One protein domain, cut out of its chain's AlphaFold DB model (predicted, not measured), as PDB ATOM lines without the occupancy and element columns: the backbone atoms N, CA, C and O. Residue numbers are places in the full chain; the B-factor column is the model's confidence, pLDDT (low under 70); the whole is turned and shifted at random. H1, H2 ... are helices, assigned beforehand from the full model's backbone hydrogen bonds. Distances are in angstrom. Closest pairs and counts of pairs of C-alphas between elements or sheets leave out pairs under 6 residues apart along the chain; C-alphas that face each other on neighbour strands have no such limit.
ATOM      1  N   GLN A  34     139.427 181.304 138.187       86.81
ATOM      2  CA  GLN A  34     139.576 180.049 137.448       86.81
ATOM      3  C   GLN A  34     140.669 179.157 138.048       86.81
ATOM      4  O   GLN A  34     140.439 177.981 138.301       86.81
ATOM      5  N   LEU A  35     141.847 179.719 138.339       86.50
ATOM      6  CA  LEU A  35     142.950 178.950 138.910       86.50
ATOM      7  C   LEU A  35     142.619 178.437 140.318       86.50
ATOM      8  O   LEU A  35     143.007 177.324 140.673       86.50
ATOM      9  N   ALA A  36     141.913 179.234 141.124       86.38
ATOM     10  CA  ALA A  36     141.433 178.806 142.432       86.38
ATOM     11  C   ALA A  36     140.430 177.648 142.298       86.38
ATOM     12  O   ALA A  36     140.607 176.613 142.941       86.38
ATOM     13  N   HIS A  37     139.449 177.781 141.404       86.62
ATOM     14  CA  HIS A  37     138.458 176.745 141.122       86.62
ATOM     15  C   HIS A  37     139.097 175.433 140.646       86.62
ATOM     16  O   HIS A  37     138.780 174.366 141.174       86.62
ATOM     17  N   ASP A  38     140.046 175.498 139.709       88.31
ATOM     18  CA  ASP A  38     140.735 174.318 139.180       88.31
ATOM     19  C   ASP A  38     141.531 173.597 140.280       88.31
ATOM     20  O   ASP A  38     141.531 172.365 140.372       88.31
ATOM     21  N   ARG A  39     142.191 174.360 141.163       88.06
ATOM     22  CA  ARG A  39     142.958 173.813 142.292       88.06
ATOM     23  C   ARG A  39     142.055 173.180 143.347       88.06
ATOM     24  O   ARG A  39     142.356 172.070 143.783       88.06
ATOM     25  N   VAL A  40     140.958 173.838 143.722       88.44
ATOM     26  CA  VAL A  40     139.963 173.283 144.656       88.44
ATOM     27  C   VAL A  40     139.337 172.024 144.071       88.44
ATOM     28  O   VAL A  40     139.253 171.008 144.756       88.44
ATOM     29  N   THR A  41     138.979 172.039 142.787       88.38
ATOM     30  CA  THR A  41     138.428 170.867 142.098       88.38
ATOM     31  C   THR A  41     139.415 169.713 142.128       88.38
ATOM     32  O   THR A  41     139.050 168.601 142.504       88.38
ATOM     33  N   LYS A  42     140.693 169.955 141.822       88.25
ATOM     34  CA  LYS A  42     141.736 168.930 141.933       88.25
ATOM     35  C   LYS A  42     141.839 168.372 143.355       88.25
ATOM     36  O   LYS A  42     141.874 167.157 143.532       88.25
ATOM     37  N   LEU A  43     141.858 169.244 144.359       87.81
ATOM     38  CA  LEU A  43     142.028 168.865 145.760       87.81
ATOM     39  C   LEU A  43     140.822 168.090 146.316       87.81
ATOM     40  O   LEU A  43     140.994 167.196 147.135       87.81
ATOM     41  N   THR A  44     139.613 168.402 145.856       87.81
ATOM     42  CA  THR A  44     138.364 167.788 146.334       87.81
ATOM     43  C   THR A  44     137.961 166.537 145.561       87.81
ATOM     44  O   THR A  44     137.329 165.657 146.138       87.81
ATOM     45  N   SER A  45     138.310 166.438 144.275       87.12
ATOM     46  CA  SER A  45     137.884 165.323 143.413       87.12
ATOM     47  C   SER A  45     138.953 164.251 143.202       87.12
ATOM     48  O   SER A  45     138.607 163.088 143.016       87.12
ATOM     49  N   GLN A  46     140.241 164.614 143.220       87.25
ATOM     50  CA  GLN A  46     141.329 163.671 142.922       87.25
ATOM     51  C   GLN A  46     141.988 163.103 144.181       87.25
ATOM     52  O   GLN A  46     142.654 162.072 144.106       87.25
ATOM     53  N   VAL A  47     141.815 163.758 145.331       86.38
ATOM     54  CA  VAL A  47     142.293 163.254 146.621       86.38
ATOM     55  C   VAL A  47     141.134 162.583 147.340       86.38
ATOM     56  O   VAL A  47     140.085 163.185 147.554       86.38
ATOM     57  N   HIS A  48     141.331 161.326 147.724       86.94
ATOM     58  CA  HIS A  48     140.363 160.610 148.538       86.94
ATOM     59  C   HIS A  48     140.597 160.933 150.016       86.94
ATOM     60  O   HIS A  48     141.535 160.431 150.635       86.94
ATOM     61  N   TRP A  49     139.756 161.803 150.571       88.50
ATOM     62  CA  TRP A  49     139.826 162.201 151.974       88.50
ATOM     63  C   TRP A  49     139.143 161.164 152.865       88.50
ATOM     64  O   TRP A  49     137.969 160.845 152.681       88.50
ATOM     65  N   HIS A  50     139.879 160.647 153.846       89.62
ATOM     66  CA  HIS A  50     139.329 159.763 154.869       89.62
ATOM     67  C   HIS A  50     138.831 160.573 156.068       89.62
ATOM     68  O   HIS A  50     139.508 161.486 156.533       89.62
ATOM     69  N   ASN A  51     137.680 160.186 156.620       85.50
ATOM     70  CA  ASN A  51     137.066 160.870 157.767       85.50
ATOM     71  C   ASN A  51     137.615 160.395 159.126       85.50
ATOM     72  O   ASN A  51     137.176 160.864 160.172       85.50
ATOM     73  N   SER A  52     138.537 159.427 159.132       89.25
ATOM     74  CA  SER A  52     139.178 158.933 160.351       89.25
ATOM     75  C   SER A  52     140.618 158.510 160.088       89.25
ATOM     76  O   SER A  52     140.937 157.981 159.019       89.25
ATOM     77  N   LEU A  53     141.475 158.701 161.093       90.44
ATOM     78  CA  LEU A  53     142.876 158.287 161.037       90.44
ATOM     79  C   LEU A  53     143.005 156.769 160.870       90.44
ATOM     80  O   LEU A  53     143.747 156.312 160.011       90.44
ATOM     81  N   TYR A  54     142.212 155.995 161.614       92.88
ATOM     82  CA  TYR A  54     142.245 154.531 161.563       92.88
ATOM     83  C   TYR A  54     141.982 153.980 160.153       92.88
ATOM     84  O   TYR A  54     142.679 153.082 159.682       92.88
ATOM     85  N   GLN A  55     141.000 154.546 159.441       92.12
ATOM     86  CA  GLN A  55     140.719 154.151 158.060       92.12
ATOM     87  C   GLN A  55     141.892 154.486 157.128       92.12
ATOM     88  O   GLN A  55     142.251 153.667 156.283       92.12
ATOM     89  N   ALA A  56     142.487 155.673 157.286       93.44
ATOM     90  CA  ALA A  56     143.629 156.097 156.484       93.44
ATOM     91  C   ALA A  56     144.851 155.195 156.716       93.44
ATOM     92  O   ALA A  56     145.515 154.810 155.757       93.44
ATOM     93  N   GLU A  57     145.118 154.809 157.965       94.81
ATOM     94  CA  GLU A  57     146.208 153.901 158.330       94.81
ATOM     95  C   GLU A  57     146.023 152.502 157.734       94.81
ATOM     96  O   GLU A  57     146.972 151.942 157.185       94.81
ATOM     97  N   ASP A  58     144.811 151.939 157.783       95.12
ATOM     98  CA  ASP A  58     144.558 150.613 157.211       95.12
ATOM     99  C   ASP A  58     144.735 150.600 155.684       95.12
ATOM    100  O   ASP A  58     145.354 149.690 155.127       95.12
ATOM    101  N   VAL A  59     144.251 151.634 154.990       93.94
ATOM    102  CA  VAL A  59     144.450 151.791 153.541       93.94
ATOM    103  C   VAL A  59     145.930 151.986 153.214       93.94
ATOM    104  O   VAL A  59     146.471 151.259 152.383       93.94
ATOM    105  N   ALA A  60     146.614 152.895 153.909       95.12
ATOM    106  CA  ALA A  60     148.035 153.169 153.711       95.12
ATOM    107  C   ALA A  60     148.905 151.923 153.928       95.12
ATOM    108  O   ALA A  60     149.794 151.642 153.124       95.12
ATOM    109  N   ARG A  61     148.600 151.124 154.959       95.06
ATOM    110  CA  ARG A  61     149.276 149.853 155.243       95.06
ATOM    111  C   ARG A  61     149.057 148.822 154.140       95.06
ATOM    112  O   ARG A  61     150.006 148.139 153.767       95.06
ATOM    113  N   ARG A  62     147.830 148.696 153.618       95.69
ATOM    114  CA  ARG A  62     147.518 147.762 152.520       95.69
ATOM    115  C   ARG A  62     148.166 148.174 151.201       95.69
ATOM    116  O   ARG A  62     148.586 147.308 150.443       95.69
ATOM    117  N   GLU A  63     148.250 149.473 150.937       95.25
ATOM    118  CA  GLU A  63     148.777 150.011 149.679       95.25
ATOM    119  C   GLU A  63     150.273 150.353 149.722       95.25
ATOM    120  O   GLU A  63     150.842 150.718 148.695       95.25
ATOM    121  N   GLY A  64     150.919 150.258 150.890       94.75
ATOM    122  CA  GLY A  64     152.325 150.630 151.070       94.75
ATOM    123  C   GLY A  64     152.589 152.128 150.874       94.75
ATOM    124  O   GLY A  64     153.643 152.507 150.364       94.75
ATOM    125  N   LYS A  65     151.625 152.984 151.234       92.75
ATOM    126  CA  LYS A  65     151.686 154.446 151.055       92.75
ATOM    127  C   LYS A  65     151.848 155.175 152.392       92.75
ATOM    128  O   LYS A  65     151.587 154.623 153.453       92.75
ATOM    129  N   MET A  66     152.274 156.437 152.333       92.25
ATOM    130  CA  MET A  66     152.347 157.332 153.494       92.25
ATOM    131  C   MET A  66     150.966 157.908 153.838       92.25
ATOM    132  O   MET A  66     150.174 158.196 152.941       92.25
ATOM    133  N   VAL A  67     150.714 158.146 155.128       92.88
ATOM    134  CA  VAL A  67     149.549 158.908 155.600       92.88
ATOM    135  C   VAL A  67     149.905 160.395 155.671       92.88
ATOM    136  O   VAL A  67     150.830 160.781 156.383       92.88
ATOM    137  N   LEU A  68     149.149 161.233 154.958       90.75
ATOM    138  CA  LEU A  68     149.125 162.681 155.173       90.75
ATOM    139  C   LEU A  68     147.930 163.016 156.067       90.75
ATOM    140  O   LEU A  68     146.787 162.780 155.680       90.75
ATOM    141  N   TRP A  69     148.195 163.579 157.245       89.00
ATOM    142  CA  TRP A  69     147.157 164.022 158.172       89.00
ATOM    143  C   TRP A  69     147.050 165.544 158.171       89.00
ATOM    144  O   TRP A  69     148.038 166.239 158.415       89.00
ATOM    145  N   LEU A  70     145.848 166.059 157.915       87.12
ATOM    146  CA  LEU A  70     145.568 167.490 157.883       87.12
ATOM    147  C   LEU A  70     144.380 167.804 158.793       87.12
ATOM    148  O   LEU A  70     143.295 167.259 158.611       87.12
ATOM    149  N   HIS A  71     144.581 168.707 159.751       84.06
ATOM    150  CA  HIS A  71     143.500 169.277 160.547       84.06
ATOM    151  C   HIS A  71     143.164 170.659 159.986       84.06
ATOM    152  O   HIS A  71     143.926 171.610 160.166       84.06
ATOM    153  N   MET A  72     142.055 170.753 159.258       78.50
ATOM    154  CA  MET A  72     141.608 171.989 158.614       78.50
ATOM    155  C   MET A  72     140.494 172.646 159.427       78.50
ATOM    156  O   MET A  72     139.668 171.966 160.030       78.50
ATOM    157  N   LEU A  73     140.472 173.978 159.422       79.81
ATOM    158  CA  LEU A  73     139.362 174.777 159.936       79.81
ATOM    159  C   LEU A  73     138.537 175.264 158.737       79.81
ATOM    160  O   LEU A  73     139.092 175.917 157.856       79.81
ATOM    161  N   GLY A  74     137.238 174.952 158.708       76.19
ATOM    162  CA  GLY A  74     136.341 175.252 157.578       76.19
ATOM    163  C   GLY A  74     136.222 174.112 156.553       76.19
ATOM    164  O   GLY A  74     136.771 173.029 156.757       76.19
ATOM    165  N   ASP A  75     135.481 174.343 155.462       78.00
ATOM    166  CA  ASP A  75     135.369 173.399 154.338       78.00
ATOM    167  C   ASP A  75     136.505 173.638 153.330       78.00
ATOM    168  O   ASP A  75     136.778 174.769 152.922       78.00
ATOM    169  N   ILE A  76     137.149 172.556 152.889       78.50
ATOM    170  CA  ILE A  76     138.201 172.572 151.866       78.50
ATOM    171  C   ILE A  76     137.705 173.114 150.511       78.50
ATOM    172  O   ILE A  76     138.508 173.557 149.689       78.50
ATOM    173  N   LYS A  77     136.388 173.084 150.268       72.56
ATOM    174  CA  LYS A  77     135.742 173.666 149.084       72.56
ATOM    175  C   LYS A  77     135.743 175.192 149.092       72.56
ATOM    176  O   LYS A  77     135.612 175.791 148.029       72.56
ATOM    177  N   GLY A  78     135.931 175.808 150.258       65.00
ATOM    178  CA  GLY A  78     135.909 177.260 150.395       65.00
ATOM    179  C   GLY A  78     134.516 177.871 150.257       65.00
ATOM    180  O   GLY A  78     134.429 179.041 149.895       65.00
ATOM    181  N   ASP A  79     133.448 177.110 150.532       59.16
ATOM    182  CA  ASP A  79     132.115 177.694 150.706       59.16
ATOM    183  C   ASP A  79     132.165 178.621 151.937       59.16
ATOM    184  O   ASP A  79     132.394 178.167 153.061       59.16
ATOM    185  N   THR A  80     132.040 179.928 151.697       46.47
ATOM    186  CA  THR A  80     131.879 180.976 152.722       46.47
ATOM    187  C   THR A  80     130.418 181.206 153.048       46.47
ATOM    188  O   THR A  80     129.641 181.336 152.073       46.47
TER     189      THR A  80
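AT A GLANCE: This is residues 34 to 80 of the 80 residues of an uncharacterized protein of Candidatus Melainabacteria bacterium (UniProt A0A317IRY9). The printed part makes a loose, elongated loop: helix H1 lies toward one end, a link leads to helix H2 at the other end, and residues 64 to 80, with no named element, fold back from H2 toward the H1 end. The 47 printed residues hold two named helices, H1 then H2, and no named strand; the class is all helix, though under half of the residues, 23, are in named elements. The whole is loose, with a radius of gyration of the C-alphas of 12.8 A, and spans 36 by 19 by 11 A.

IN THESE COORDINATES: H1, residues 34 to 45, begins with C-alpha 34 at (139.576, 180.049, 137.448) and is 16.0 A long from first to last C-alpha. H2, residues 53 to 63, is 15.2 A long and ends with C-alpha 63 at (148.777, 150.011, 149.679).

HOW THE PARTS SIT: A short link of 7 residues joins H1 to H2. The two helices are apart, with no C-alpha of the one within 8 A of the other. In H1 and H2 every O i to N i+4 pair is within hydrogen-bond range.

THE WHOLE: The two C-alphas farthest apart, those of Arg 62 and Thr 80, are 36.7 A apart. The printed part has no cut and ends at the chain's last residue. Its mean pLDDT is 86.3, with residues 78 to 80 under 70.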